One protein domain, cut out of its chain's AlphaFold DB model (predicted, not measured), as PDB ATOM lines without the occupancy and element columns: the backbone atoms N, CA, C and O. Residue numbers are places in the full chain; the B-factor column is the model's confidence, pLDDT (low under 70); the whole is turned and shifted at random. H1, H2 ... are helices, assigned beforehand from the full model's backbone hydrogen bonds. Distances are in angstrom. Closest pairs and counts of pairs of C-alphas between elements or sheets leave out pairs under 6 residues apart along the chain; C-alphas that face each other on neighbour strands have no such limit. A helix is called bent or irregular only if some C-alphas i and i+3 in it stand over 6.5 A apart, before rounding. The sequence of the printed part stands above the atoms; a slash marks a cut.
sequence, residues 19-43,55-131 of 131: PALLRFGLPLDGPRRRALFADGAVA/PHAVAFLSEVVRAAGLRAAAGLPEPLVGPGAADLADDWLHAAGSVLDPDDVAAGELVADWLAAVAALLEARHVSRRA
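AT A GLANCE: This is residues 19 to 43 and 55 to 131 of the 131 residues of an uncharacterized protein of Kitasatospora setae (strain ATCC 33774 / DSM 43861 / JCM 3304 / KCC A-0304 / NBRC 14216 / KM-6054) (UniProt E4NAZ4). One long helix, H6, runs the length of the domain, with H3 beside it in the opposite direction and the H1 and H2 helical hairpin meeting it on another side through residues 37 to 42 of H2. H5 packs between H1 and the short H4, which in turn packs on H3, and the end of H6 towards Ala 131 reaches past the other helices. The printed part has 102 residues with six named helices, H1 to H6 in chain order, and no named strand: the class is all helix. It is compact, with a radius of gyration of the C-alphas of 13.0 A, and spans 42 by 33 by 22 A.

IN THESE COORDINATES: H1, residues 19 to 25, begins with C-alpha 19 at (11.819, -5.509, -129.779) and is 9.9 A long from first to last C-alpha. H2, residues 31 to 43, is 17.0 A long; it is neither bent nor irregular, but only just: C-alphas 36 and 39 are 6.1 A apart. H3, residues 55 to 68, starts after the cut with C-alpha 55 at (29.165, -13.563, -132.175) and is 20.1 A long. H4, residues 70 to 74, measures 6.1 A, and H5, residues 85 to 97, 18.3 A. H6, residues 105 to 130, is the longest at 37.7 A and ends with C-alpha 130 at (40.368, -5.512, -136.984).

HOW THE PARTS SIT: H1 and H2 form a helical hairpin and touch at Gly 25 and Arg 33, whose C-alphas are the closest at 4.3 A, with a shallow tilt of 28 degrees, opposite ways. H1 touches residues 91 to 96 of H5, closest at the C-alphas of Pro 19 and Ala 95, 5.3 A, the same way at a shallow tilt of 34 degrees, only just short of steep. H2 touches residues 114 to 122 of H6 at a steep tilt of 40 degrees, the same way; the closest C-alphas are those of Ala 41 and Val 118, 5.0 A. H3 and H6 touch with 29 pairs of C-alphas within 8 A, closest at Ser 62 and Ala 112, 4.3 A, at a shallow tilt of 10 degrees, opposite ways. H4 touches H5, the C-alphas of Ala 74 and Leu 93 being closest at 5.4 A. It also touches residues 61 to 65 of H3, closest at the C-alphas of Val 65 and Ala 73, 5.7 A. H5 and H6 are close but not clearly touching, with the C-alphas of Ala 96 and Val 111 closest at 7.2 A. H3 and H5 are apart. In H1, H3, H4 and H5 every O i to N i+4 pair is within hydrogen-bond range, against 7 of 9 in H2 and 21 of 22 in H6.

THE WHOLE: The two C-alphas farthest apart, those of Asp 103 and Ala 131, are 42.4 A apart. Residues 44 to 54 are not printed, and C-alphas 43 and 55 are 14.1 A apart across this cut. Of the links that are printed whole, none is long. The mean pLDDT of the printed part is 95.0, and residue 131 alone is under 70.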
ATOM      1  N   PRO A  19      13.050  -4.865-130.247       98.00
ATOM      2  CA  PRO A  19      11.819  -5.509-129.779       98.00
ATOM      3  C   PRO A  19      10.566  -5.121-130.575       98.00
ATOM      4  O   PRO A  19       9.749  -5.982-130.906       98.00
ATOM      5  N   ALA A  20      10.383  -3.845-130.921       97.00
ATOM      6  CA  ALA A  20       9.268  -3.429-131.769       97.00
ATOM      7  C   ALA A  20       9.370  -4.030-133.179       97.00
ATOM      8  O   ALA A  20       8.382  -4.554-133.696       97.00
ATOM      9  N   LEU A  21      10.557  -4.011-133.793       97.00
ATOM     10  CA  LEU A  21      10.777  -4.612-135.112       97.00
ATOM     11  C   LEU A  21      10.483  -6.115-135.124       97.00
ATOM     12  O   LEU A  21       9.869  -6.589-136.081       97.00
ATOM     13  N   LEU A  22      10.848  -6.849-134.070       98.00
ATOM     14  CA  LEU A  22      10.500  -8.263-133.903       98.00
ATOM     15  C   LEU A  22       8.978  -8.450-133.887       98.00
ATOM     16  O   LEU A  22       8.441  -9.210-134.696       98.00
ATOM     17  N   ARG A  23       8.263  -7.680-133.055       97.50
ATOM     18  CA  ARG A  23       6.792  -7.751-132.954       97.50
ATOM     19  C   ARG A  23       6.087  -7.458-134.282       97.50
ATOM     20  O   ARG A  23       5.059  -8.061-134.579       97.50
ATOM     21  N   PHE A  24       6.624  -6.550-135.098       95.00
ATOM     22  CA  PHE A  24       6.034  -6.195-136.394       95.00
ATOM     23  C   PHE A  24       6.487  -7.078-137.563       95.00
ATOM     24  O   PHE A  24       5.759  -7.193-138.555       95.00
ATOM     25  N   GLY A  25       7.697  -7.631-137.489       95.31
ATOM     26  CA  GLY A  25       8.353  -8.341-138.583       95.31
ATOM     27  C   GLY A  25       8.167  -9.853-138.549       95.31
ATOM     28  O   GLY A  25       8.135 -10.463-139.614       95.31
ATOM     29  N   LEU A  26       8.017 -10.454-137.366       95.75
ATOM     30  CA  LEU A  26       7.881 -11.906-137.219       95.75
ATOM     31  C   LEU A  26       6.525 -12.458-137.700       95.75
ATOM     32  O   LEU A  26       6.541 -13.432-138.450       95.75
ATOM     33  N   PRO A  27       5.360 -11.855-137.375       93.19
ATOM     34  CA  PRO A  27       4.062 -12.448-137.729       93.19
ATOM     35  C   PRO A  27       3.700 -12.326-139.211       93.19
ATOM     36  O   PRO A  27       2.727 -12.924-139.665       93.19
ATOM     37  N   LEU A  28       4.407 -11.468-139.953       86.25
ATOM     38  CA  LEU A  28       4.023 -11.055-141.296       86.25
ATOM     39  C   LEU A  28       5.120 -11.345-142.307       86.25
ATOM     40  O   LEU A  28       6.228 -10.812-142.242       86.25
ATOM     41  N   ASP A  29       4.740 -12.089-143.335       88.12
ATOM     42  CA  ASP A  29       5.541 -12.270-144.532       88.12
ATOM     43  C   ASP A  29       5.799 -10.955-145.288       88.12
ATOM     44  O   ASP A  29       5.065  -9.966-145.192       88.12
ATOM     45  N   GLY A  30       6.857 -10.946-146.106       91.50
ATOM     46  CA  GLY A  30       7.089  -9.890-147.090       91.50
ATOM     47  C   GLY A  30       7.954  -8.717-146.594       91.50
ATOM     48  O   GLY A  30       9.008  -8.942-145.995       91.50
ATOM     49  N   PRO A  31       7.620  -7.450-146.926       91.56
ATOM     50  CA  PRO A  31       8.511  -6.306-146.697       91.56
ATOM     51  C   PRO A  31       8.924  -6.084-145.238       91.56
ATOM     52  O   PRO A  31      10.073  -5.725-144.998       91.56
ATOM     53  N   ARG A  32       8.024  -6.319-144.274       91.25
ATOM     54  CA  ARG A  32       8.315  -6.126-142.843       91.25
ATOM     55  C   ARG A  32       9.328  -7.144-142.332       91.25
ATOM     56  O   ARG A  32      10.315  -6.741-141.725       91.25
ATOM     57  N   ARG A  33       9.163  -8.427-142.673       95.19
ATOM     58  CA  ARG A  33      10.170  -9.446-142.364       95.19
ATOM     59  C   ARG A  33      11.511  -9.154-143.025       95.19
ATOM     60  O   ARG A  33      12.542  -9.264-142.377       95.19
ATOM     61  N   ARG A  34      11.523  -8.716-144.289       94.50
ATOM     62  CA  ARG A  34      12.781  -8.315-144.946       94.50
ATOM     63  C   ARG A  34      13.480  -7.169-144.213       94.50
ATOM     64  O   ARG A  34      14.691  -7.217-144.083       94.50
ATOM     65  N   ALA A  35      12.738  -6.174-143.725       93.62
ATOM     66  CA  ALA A  35      13.309  -5.083-142.935       93.62
ATOM     67  C   ALA A  35      13.854  -5.566-141.578       93.62
ATOM     68  O   ALA A  35      14.927  -5.132-141.170       93.62
ATOM     69  N   LEU A  36      13.162  -6.500-140.914       96.88
ATOM     70  CA  LEU A  36      13.636  -7.132-139.679       96.88
ATOM     71  C   LEU A  36      14.949  -7.904-139.891       96.88
ATOM     72  O   LEU A  36      15.861  -7.777-139.086       96.88
ATOM     73  N   PHE A  37      15.060  -8.665-140.981       96.44
ATOM     74  CA  PHE A  37      16.276  -9.412-141.333       96.44
ATOM     75  C   PHE A  37      17.381  -8.542-141.958       96.44
ATOM     76  O   PHE A  37      18.496  -9.018-142.143       96.44
ATOM     77  N   ALA A  38      17.083  -7.284-142.291       94.44
ATOM     78  CA  ALA A  38      18.048  -6.300-142.772       94.44
ATOM     79  C   ALA A  38      18.395  -5.322-141.637       94.44
ATOM     80  O   ALA A  38      19.125  -5.684-140.719       94.44
ATOM     81  N   ASP A  39      17.835  -4.112-141.664       95.38
ATOM     82  CA  ASP A  39      18.076  -3.054-140.677       95.38
ATOM     83  C   ASP A  39      17.874  -3.521-139.229       95.38
ATOM     84  O   ASP A  39      18.662  -3.159-138.362       95.38
ATOM     85  N   GLY A  40      16.857  -4.350-138.965       97.00
ATOM     86  CA  GLY A  40      16.604  -4.877-137.619       97.00
ATOM     87  C   GLY A  40      17.711  -5.802-137.111       97.00
ATOM     88  O   GLY A  40      18.094  -5.714-135.950       97.00
ATOM     89  N   ALA A  41      18.266  -6.647-137.981       97.94
ATOM     90  CA  ALA A  41      19.364  -7.540-137.631       97.94
ATOM     91  C   ALA A  41      20.682  -6.767-137.453       97.94
ATOM     92  O   ALA A  41      21.470  -7.091-136.567       97.94
ATOM     93  N   VAL A  42      20.902  -5.705-138.238       97.56
ATOM     94  CA  VAL A  42      22.056  -4.808-138.051       97.56
ATOM     95  C   VAL A  42      21.939  -4.026-136.742       97.56
ATOM     96  O   VAL A  42      22.912  -3.956-135.998       97.56
ATOM     97  N   ALA A  43      20.758  -3.491-136.424       97.88
ATOM     98  CA  ALA A  43      20.495  -2.816-135.153       97.88
ATOM     99  C   ALA A  43      20.715  -3.749-133.951       97.88
ATOM    100  O   ALA A  43      21.363  -3.368-132.981       97.88
ATOM    101  N   PRO A  55      30.020 -12.977-131.135       97.06
ATOM    102  CA  PRO A  55      29.165 -13.563-132.175       97.06
ATOM    103  C   PRO A  55      28.747 -15.014-131.901       97.06
ATOM    104  O   PRO A  55      27.592 -15.387-132.100       97.06
ATOM    105  N   HIS A  56      29.672 -15.829-131.382       97.06
ATOM    106  CA  HIS A  56      29.410 -17.239-131.093       97.06
ATOM    107  C   HIS A  56      28.365 -17.452-129.987       97.06
ATOM    108  O   HIS A  56      27.716 -18.492-129.984       97.06
ATOM    109  N   ALA A  57      28.181 -16.500-129.063       97.44
ATOM    110  CA  ALA A  57      27.159 -16.611-128.025       97.44
ATOM    111  C   ALA A  57      25.751 -16.435-128.613       97.44
ATOM    112  O   ALA A  57      24.860 -17.227-128.317       97.44
ATOM    113  N   VAL A  58      25.566 -15.471-129.524       98.25
ATOM    114  CA  VAL A  58      24.292 -15.287-130.245       98.25
ATOM    115  C   VAL A  58      24.004 -16.482-131.157       98.25
ATOM    116  O   VAL A  58      22.879 -16.977-131.196       98.25
ATOM    117  N   ALA A  59      25.028 -17.000-131.846       98.50
ATOM    118  CA  ALA A  59      24.898 -18.213-132.651       98.50
ATOM    119  C   ALA A  59      24.494 -19.424-131.792       98.50
ATOM    120  O   ALA A  59      23.621 -20.194-132.179       98.50
ATOM    121  N   PHE A  60      25.077 -19.571-130.601       98.06
ATOM    122  CA  PHE A  60      24.693 -20.629-129.674       98.06
ATOM    123  C   PHE A  60      23.240 -20.482-129.204       98.06
ATOM    124  O   PHE A  60      22.515 -21.472-129.179       98.06
ATOM    125  N   LEU A  61      22.781 -19.263-128.904       98.38
ATOM    126  CA  LEU A  61      21.381 -19.018-128.549       98.38
ATOM    127  C   LEU A  61      20.421 -19.381-129.695       98.38
ATOM    128  O   LEU A  61      19.380 -19.982-129.438       98.38
ATOM    129  N   SER A  62      20.784 -19.092-130.952       98.69
ATOM    130  CA  SER A  62      20.050 -19.587-132.131       98.69
ATOM    131  C   SER A  62      19.891 -21.108-132.083       98.69
ATOM    132  O   SER A  62      18.777 -21.617-132.203       98.69
ATOM    133  N   GLU A  63      20.977 -21.844-131.845       98.62
ATOM    134  CA  GLU A  63      20.932 -23.310-131.771       98.62
ATOM    135  C   GLU A  63      20.110 -23.818-130.582       98.62
ATOM    136  O   GLU A  63      19.409 -24.823-130.707       98.62
ATOM    137  N   VAL A  64      20.123 -23.115-129.447       98.19
ATOM    138  CA  VAL A  64      19.241 -23.429-128.315       98.19
ATOM    139  C   VAL A  64      17.772 -23.278-128.713       98.19
ATOM    140  O   VAL A  64      16.975 -24.162-128.403       98.19
ATOM    141  N   VAL A  65      17.408 -22.213-129.435       98.44
ATOM    142  CA  VAL A  65      16.036 -22.025-129.932       98.44
ATOM    143  C   VAL A  65      15.649 -23.138-130.911       98.44
ATOM    144  O   VAL A  65      14.550 -23.675-130.780       98.44
ATOM    145  N   ARG A  66      16.534 -23.550-131.831       98.00
ATOM    146  CA  ARG A  66      16.264 -24.690-132.737       98.00
ATOM    147  C   ARG A  66      16.073 -26.001-131.978       98.00
ATOM    148  O   ARG A  66      15.171 -26.776-132.276       98.00
ATOM    149  N   ALA A  67      16.931 -26.266-130.995       97.56
ATOM    150  CA  ALA A  67      16.959 -27.548-130.299       97.56
ATOM    151  C   ALA A  67      15.855 -27.690-129.241       97.56
ATOM    152  O   ALA A  67      15.311 -28.779-129.064       97.56
ATOM    153  N   ALA A  68      15.557 -26.615-128.508       96.19
ATOM    154  CA  ALA A  68      14.673 -26.635-127.343       96.19
ATOM    155  C   ALA A  68      13.384 -25.818-127.528       96.19
ATOM    156  O   ALA A  68      12.469 -25.933-126.711       96.19
ATOM    157  N   GLY A  69      13.288 -25.018-128.590       97.38
ATOM    158  CA  GLY A  69      12.151 -24.146-128.865       97.38
ATOM    159  C   GLY A  69      12.246 -22.774-128.191       97.38
ATOM    160  O   GLY A  69      13.002 -22.552-127.239       97.38
ATOM    161  N   LEU A  70      11.421 -21.842-128.679       97.75
ATOM    162  CA  LEU A  70      11.401 -20.447-128.230       97.75
ATOM    163  C   LEU A  70      11.022 -20.317-126.749       97.75
ATOM    164  O   LEU A  70      11.673 -19.572-126.020       97.75
ATOM    165  N   ARG A  71      10.010 -21.065-126.280       97.19
ATOM    166  CA  ARG A  71       9.597 -21.028-124.866       97.19
ATOM    167  C   ARG A  71      10.730 -21.423-123.921       97.19
ATOM    168  O   ARG A  71      10.893 -20.795-122.880       97.19
ATOM    169  N   ALA A  72      11.483 -22.470-124.259       95.94
ATOM    170  CA  ALA A  72      12.565 -22.953-123.410       95.94
ATOM    171  C   ALA A  72      13.727 -21.953-123.367       95.94
ATOM    172  O   ALA A  72      14.231 -21.661-122.287       95.94
ATOM    173  N   ALA A  73      14.100 -21.388-124.520       97.12
ATOM    174  CA  ALA A  73      15.130 -20.357-124.602       97.12
ATOM    175  C   ALA A  73      14.751 -19.094-123.807       97.12
ATOM    176  O   ALA A  73      15.574 -18.582-123.056       97.12
ATOM    177  N   ALA A  74      13.497 -18.635-123.910       96.25
ATOM    178  CA  ALA A  74      12.984 -17.478-123.168       96.25
ATOM    179  C   ALA A  74      12.869 -17.712-121.650       96.25
ATOM    180  O   ALA A  74      12.692 -16.767-120.889       96.25
ATOM    181  N   GLY A  75      12.912 -18.972-121.206       95.56
ATOM    182  CA  GLY A  75      12.905 -19.345-119.792       95.56
ATOM    183  C   GLY A  75      14.300 -19.499-119.184       95.56
ATOM    184  O   GLY A  75      14.405 -19.877-118.014       95.56
ATOM    185  N   LEU A  76      15.368 -19.274-119.958       94.31
ATOM    186  CA  LEU A  76      16.730 -19.315-119.438       94.31
ATOM    187  C   LEU A  76      16.957 -18.129-118.491       94.31
ATOM    188  O   LEU A  76      16.672 -17.004-118.875       94.31
ATOM    189  N   PRO A  77      17.519 -18.342-117.287       89.44
ATOM    190  CA  PRO A  77      17.813 -17.239-116.366       89.44
ATOM    191  C   PRO A  77      18.825 -16.221-116.907       89.44
ATOM    192  O   PRO A  77      18.865 -15.089-116.441       89.44
ATOM    193  N   GLU A  78      19.686 -16.654-117.829       90.62
ATOM    194  CA  GLU A  78      20.725 -15.840-118.458       90.62
ATOM    195  C   GLU A  78      20.943 -16.364-119.892       90.62
ATOM    196  O   GLU A  78      21.797 -17.231-120.108       90.62
ATOM    197  N   PRO A  79      20.131 -15.933-120.883       93.00
ATOM    198  CA  PRO A  79      20.234 -16.456-122.249       93.00
ATOM    199  C   PRO A  79      21.525 -16.029-122.964       93.00
ATOM    200  O   PRO A  79      22.024 -16.752-123.827       93.00
ATOM    201  N   LEU A  80      22.080 -14.872-122.590       94.75
ATOM    202  CA  LEU A  80      23.422 -14.420-122.951       94.75
ATOM    203  C   LEU A  80      24.157 -13.980-121.686       94.75
ATOM    204  O   LEU A  80      23.575 -13.324-120.827       94.75
ATOM    205  N   VAL A  81      25.438 -14.331-121.594       88.19
ATOM    206  CA  VAL A  81      26.248 -14.086-120.395       88.19
ATOM    207  C   VAL A  81      26.630 -12.612-120.286       88.19
ATOM    208  O   VAL A  81      27.232 -12.065-121.212       88.19
ATOM    209  N   GLY A  82      26.362 -12.010-119.127       82.88
ATOM    210  CA  GLY A  82      26.803 -10.662-118.769       82.88
ATOM    211  C   GLY A  82      25.662  -9.655-118.532       82.88
ATOM    212  O   GLY A  82      24.586  -9.774-119.124       82.88
ATOM    213  N   PRO A  83      25.882  -8.630-117.681       71.44
ATOM    214  CA  PRO A  83      24.889  -7.583-117.429       71.44
ATOM    215  C   PRO A  83      24.556  -6.819-118.719       71.44
ATOM    216  O   PRO A  83      25.465  -6.433-119.449       71.44
ATOM    217  N   GLY A  84      23.273  -6.596-119.009       87.00
ATOM    218  CA  GLY A  84      22.807  -5.967-120.252       87.00
ATOM    219  C   GLY A  84      22.685  -6.929-121.440       87.00
ATOM    220  O   GLY A  84      21.708  -6.849-122.174       87.00
ATOM    221  N   ALA A  85      23.598  -7.896-121.591       93.81
ATOM    222  CA  ALA A  85      23.478  -8.949-122.606       93.81
ATOM    223  C   ALA A  85      22.304  -9.899-122.315       93.81
ATOM    224  O   ALA A  85      21.555 -10.251-123.230       93.81
ATOM    225  N   ALA A  86      22.130 -10.279-121.045       94.25
ATOM    226  CA  ALA A  86      20.992 -11.082-120.606       94.25
ATOM    227  C   ALA A  86      19.662 -10.353-120.855       94.25
ATOM    228  O   ALA A  86      18.778 -10.918-121.490       94.25
ATOM    229  N   ASP A  87      19.571  -9.081-120.450       94.75
ATOM    230  CA  ASP A  87      18.377  -8.246-120.646       94.75
ATOM    231  C   ASP A  87      18.041  -8.087-122.140       94.75
ATOM    232  O   ASP A  87      16.888  -8.223-122.545       94.75
ATOM    233  N   LEU A  88      19.062  -7.870-122.979       96.00
ATOM    234  CA  LEU A  88      18.916  -7.759-124.429       96.00
ATOM    235  C   LEU A  88      18.310  -9.033-125.039       96.00
ATOM    236  O   LEU A  88      17.389  -8.960-125.856       96.00
ATOM    237  N   ALA A  89      18.823 -10.201-124.648       96.81
ATOM    238  CA  ALA A  89      18.317 -11.477-125.138       96.81
ATOM    239  C   ALA A  89      16.904 -11.771-124.623       96.81
ATOM    240  O   ALA A  89      16.056 -12.210-125.404       96.81
ATOM    241  N   ASP A  90      16.638 -11.490-123.347       96.00
ATOM    242  CA  ASP A  90      15.314 -11.631-122.741       96.00
ATOM    243  C   ASP A  90      14.278 -10.788-123.483       96.00
ATOM    244  O   ASP A  90      13.221 -11.309-123.857       96.00
ATOM    245  N   ASP A  91      14.599  -9.524-123.771       97.00
ATOM    246  CA  ASP A  91      13.735  -8.608-124.512       97.00
ATOM    247  C   ASP A  91      13.419  -9.128-125.917       97.00
ATOM    248  O   ASP A  91      12.268  -9.069-126.364       97.00
ATOM    249  N   TRP A  92      14.414  -9.661-126.631       98.25
ATOM    250  CA  TRP A  92      14.220 -10.209-127.973       98.25
ATOM    251  C   TRP A  92      13.352 -11.470-127.961       98.25
ATOM    252  O   TRP A  92      12.395 -11.573-128.737       98.25
ATOM    253  N   LEU A  93      13.653 -12.414-127.067       98.12
ATOM    254  CA  LEU A  93      12.934 -13.682-126.953       98.12
ATOM    255  C   LEU A  93      11.487 -13.461-126.493       98.12
ATOM    256  O   LEU A  93      10.563 -14.041-127.070       98.12
ATOM    257  N   HIS A  94      11.255 -12.561-125.531       97.25
ATOM    258  CA  HIS A  94       9.907 -12.186-125.101       97.25
ATOM    259  C   HIS A  94       9.148 -11.403-126.174       97.25
ATOM    260  O   HIS A  94       7.957 -11.644-126.380       97.25
ATOM    261  N   ALA A  95       9.800 -10.483-126.893       98.12
ATOM    262  CA  ALA A  95       9.165  -9.776-128.002       98.12
ATOM    263  C   ALA A  95       8.692 -10.752-129.084       98.12
ATOM    264  O   ALA A  95       7.548 -10.648-129.531       98.12
ATOM    265  N   ALA A  96       9.519 -11.735-129.442       97.81
ATOM    266  CA  ALA A  96       9.141 -12.792-130.371       97.81
ATOM    267  C   ALA A  96       7.989 -13.657-129.834       97.81
ATOM    268  O   ALA A  96       6.971 -13.817-130.511       97.81
ATOM    269  N   GLY A  97       8.099 -14.144-128.594       97.19
ATOM    270  CA  GLY A  97       7.080 -14.982-127.951       97.19
ATOM    271  C   GLY A  97       5.750 -14.268-127.680       97.19
ATOM    272  O   GLY A  97       4.738 -14.922-127.464       97.19
ATOM    273  N   SER A  98       5.724 -12.931-127.714       97.50
ATOM    274  CA  SER A  98       4.489 -12.149-127.567       97.50
ATOM    275  C   SER A  98       3.616 -12.118-128.826       97.50
ATOM    276  O   SER A  98       2.440 -11.768-128.739       97.50
ATOM    277  N   VAL A  99       4.180 -12.452-129.992       97.50
ATOM    278  CA  VAL A  99       3.481 -12.370-131.288       97.50
ATOM    279  C   VAL A  99       3.475 -13.677-132.078       97.50
ATOM    280  O   VAL A  99       2.695 -13.810-133.020       97.50
ATOM    281  N   LEU A 100       4.335 -14.623-131.712       96.44
ATOM    282  CA  LEU A 100       4.364 -15.979-132.244       96.44
ATOM    283  C   LEU A 100       3.809 -16.962-131.209       96.44
ATOM    284  O   LEU A 100       3.830 -16.678-130.015       96.44
ATOM    285  N   ASP A 101       3.363 -18.135-131.657       95.81
ATOM    286  CA  ASP A 101       3.157 -19.267-130.752       95.81
ATOM    287  C   ASP A 101       4.535 -19.844-130.368       95.81
ATOM    288  O   ASP A 101       5.238 -20.356-131.241       95.81
ATOM    289  N   PRO A 102       4.971 -19.753-129.099       92.62
ATOM    290  CA  PRO A 102       6.305 -20.188-128.702       92.62
ATOM    291  C   PRO A 102       6.464 -21.716-128.638       92.62
ATOM    292  O   PRO A 102       7.590 -22.180-128.437       92.62
ATOM    293  N   ASP A 103       5.370 -22.478-128.787       93.81
ATOM    294  CA  ASP A 103       5.386 -23.939-128.920       93.81
ATOM    295  C   ASP A 103       5.400 -24.399-130.396       93.81
ATOM    296  O   ASP A 103       5.592 -25.586-130.669       93.81
ATOM    297  N   ASP A 104       5.221 -23.484-131.358       96.00
ATOM    298  CA  ASP A 104       5.307 -23.794-132.787       96.00
ATOM    299  C   ASP A 104       6.774 -23.897-133.236       96.00
ATOM    300  O   ASP A 104       7.570 -22.961-133.123       96.00
ATOM    301  N   VAL A 105       7.126 -25.052-133.802       95.69
ATOM    302  CA  VAL A 105       8.464 -25.338-134.330       95.69
ATOM    303  C   VAL A 105       8.840 -24.363-135.446       95.69
ATOM    304  O   VAL A 105       9.968 -23.881-135.473       95.69
ATOM    305  N   ALA A 106       7.912 -24.026-136.347       95.56
ATOM    306  CA  ALA A 106       8.206 -23.110-137.451       95.56
ATOM    307  C   ALA A 106       8.458 -21.676-136.953       95.56
ATOM    308  O   ALA A 106       9.323 -20.974-137.482       95.56
ATOM    309  N   ALA A 107       7.738 -21.256-135.910       94.12
ATOM    310  CA  ALA A 107       7.983 -19.993-135.226       94.12
ATOM    311  C   ALA A 107       9.360 -19.973-134.540       94.12
ATOM    312  O   ALA A 107      10.089 -18.989-134.666       94.12
ATOM    313  N   GLY A 108       9.731 -21.065-133.863       97.31
ATOM    314  CA  GLY A 108      11.060 -21.242-133.274       97.31
ATOM    315  C   GLY A 108      12.178 -21.140-134.315       97.31
ATOM    316  O   GLY A 108      13.103 -20.348-134.139       97.31
ATOM    317  N   GLU A 109      12.059 -21.861-135.432       98.31
ATOM    318  CA  GLU A 109      13.031 -21.812-136.534       98.31
ATOM    319  C   GLU A 109      13.184 -20.399-137.112       98.31
ATOM    320  O   GLU A 109      14.303 -19.953-137.354       98.31
ATOM    321  N   LEU A 110      12.091 -19.641-137.261       97.75
ATOM    322  CA  LEU A 110      12.160 -18.259-137.745       97.75
ATOM    323  C   LEU A 110      12.956 -17.343-136.799       97.75
ATOM    324  O   LEU A 110      13.723 -16.494-137.261       97.75
ATOM    325  N   VAL A 111      12.773 -17.493-135.484       98.38
ATOM    326  CA  VAL A 111      13.533 -16.721-134.487       98.38
ATOM    327  C   VAL A 111      14.998 -17.148-134.478       98.38
ATOM    328  O   VAL A 111      15.879 -16.289-134.425       98.38
ATOM    329  N   ALA A 112      15.272 -18.448-134.587       98.69
ATOM    330  CA  ALA A 112      16.631 -18.960-134.696       98.69
ATOM    331  C   ALA A 112      17.346 -18.437-135.951       98.69
ATOM    332  O   ALA A 112      18.471 -17.954-135.859       98.69
ATOM    333  N   ASP A 113      16.686 -18.443-137.111       98.69
ATOM    334  CA  ASP A 113      17.227 -17.878-138.351       98.69
ATOM    335  C   ASP A 113      17.551 -16.385-138.205       98.69
ATOM    336  O   ASP A 113      18.578 -15.912-138.702       98.69
ATOM    337  N   TRP A 114      16.702 -15.635-137.500       98.69
ATOM    338  CA  TRP A 114      16.966 -14.228-137.213       98.69
ATOM    339  C   TRP A 114      18.185 -14.051-136.293       98.69
ATOM    340  O   TRP A 114      19.076 -13.266-136.616       98.69
ATOM    341  N   LEU A 115      18.285 -14.815-135.201       98.75
ATOM    342  CA  LEU A 115      19.444 -14.796-134.297       98.75
ATOM    343  C   LEU A 115      20.744 -15.185-135.022       98.75
ATOM    344  O   LEU A 115      21.777 -14.541-134.835       98.75
ATOM    345  N   ALA A 116      20.698 -16.191-135.897       98.81
ATOM    346  CA  ALA A 116      21.832 -16.588-136.724       98.81
ATOM    347  C   ALA A 116      22.275 -15.459-137.671       98.81
ATOM    348  O   ALA A 116      23.474 -15.217-137.830       98.81
ATOM    349  N   ALA A 117      21.327 -14.723-138.261       98.69
ATOM    350  CA  ALA A 117      21.634 -13.550-139.077       98.69
ATOM    351  C   ALA A 117      22.308 -12.435-138.257       98.69
ATOM    352  O   ALA A 117      23.297 -11.856-138.710       98.69
ATOM    353  N   VAL A 118      21.830 -12.171-137.035       98.69
ATOM    354  CA  VAL A 118      22.459 -11.216-136.105       98.69
ATOM    355  C   VAL A 118      23.891 -11.637-135.773       98.69
ATOM    356  O   VAL A 118      24.806 -10.817-135.866       98.69
ATOM    357  N   ALA A 119      24.111 -12.914-135.455       98.62
ATOM    358  CA  ALA A 119      25.438 -13.446-135.155       98.62
ATOM    359  C   ALA A 119      26.414 -13.264-136.332       98.62
ATOM    360  O   ALA A 119      27.538 -12.799-136.137       98.62
ATOM    361  N   ALA A 120      25.972 -13.561-137.558       98.50
ATOM    362  CA  ALA A 120      26.780 -13.394-138.765       98.50
ATOM    363  C   ALA A 120      27.148 -11.921-139.030       98.50
ATOM    364  O   ALA A 120      28.280 -11.614-139.408       98.50
ATOM    365  N   LEU A 121      26.211 -10.994-138.806       98.06
ATOM    366  CA  LEU A 121      26.462  -9.557-138.947       98.06
ATOM    367  C   LEU A 121      27.445  -9.049-137.888       98.06
ATOM    368  O   LEU A 121      28.372  -8.311-138.218       98.06
ATOM    369  N   LEU A 122      27.282  -9.474-136.636       97.44
ATOM    370  CA  LEU A 122      28.187  -9.132-135.542       97.44
ATOM    371  C   LEU A 122      29.618  -9.625-135.815       97.44
ATOM    372  O   LEU A 122      30.585  -8.885-135.623       97.44
ATOM    373  N   GLU A 123      29.767 -10.841-136.343       97.50
ATOM    374  CA  GLU A 123      31.065 -11.369-136.769       97.50
ATOM    375  C   GLU A 123      31.689 -10.533-137.893       97.50
ATOM    376  O   GLU A 123      32.853 -10.133-137.788       97.50
ATOM    377  N   ALA A 124      30.919 -10.201-138.935       96.69
ATOM    378  CA  ALA A 124      31.400  -9.366-140.035       96.69
ATOM    379  C   ALA A 124      31.908  -8.002-139.536       96.69
ATOM    380  O   ALA A 124      32.989  -7.559-139.931       96.69
ATOM    381  N   ARG A 125      31.185  -7.369-138.602       93.50
ATOM    382  CA  ARG A 125      31.589  -6.100-137.974       93.50
ATOM    383  C   ARG A 125      32.878  -6.227-137.167       93.50
ATOM    384  O   ARG A 125      33.762  -5.372-137.265       93.50
ATOM    385  N   HIS A 126      33.015  -7.306-136.399       92.50
ATOM    386  CA  HIS A 126      34.225  -7.588-135.629       92.50
ATOM    387  C   HIS A 126      35.451  -7.762-136.530       92.50
ATOM    388  O   HIS A 126      36.533  -7.284-136.186       92.50
ATOM    389  N   VAL A 127      35.293  -8.418-137.684       93.19
ATOM    390  CA  VAL A 127      36.360  -8.562-138.683       93.19
ATOM    391  C   VAL A 127      36.707  -7.211-139.308       93.19
ATOM    392  O   VAL A 127      37.882  -6.852-139.338       93.19
ATOM    393  N   SER A 128      35.714  -6.426-139.739       89.56
ATOM    394  CA  SER A 128      35.944  -5.124-140.384       89.56
ATOM    395  C   SER A 128      36.669  -4.111-139.500       89.56
ATOM    396  O   SER A 128      37.407  -3.289-140.027       89.56
ATOM    397  N   ARG A 129      36.502  -4.161-138.173       85.25
ATOM    398  CA  ARG A 129      37.240  -3.283-137.246       85.25
ATOM    399  C   ARG A 129      38.679  -3.707-136.962       85.25
ATOM    400  O   ARG A 129      39.445  -2.908-136.430       85.25
ATOM    401  N   ARG A 130      39.018  -4.972-137.212       83.06
ATOM    402  CA  ARG A 130      40.368  -5.512-136.984       83.06
ATOM    403  C   ARG A 130      41.265  -5.401-138.220       83.06
ATOM    404  O   ARG A 130      42.461  -5.647-138.088       83.06
ATOM    405  N   ALA A 131      40.682  -5.098-139.380       65.56
ATOM    406  CA  ALA A 131      41.367  -4.891-140.654       65.56
ATOM    407  C   ALA A 131      41.862  -3.445-140.792       65.56
ATOM    408  O   ALA A 131      42.966  -3.273-141.356       65.56
TER     409      ALA A 131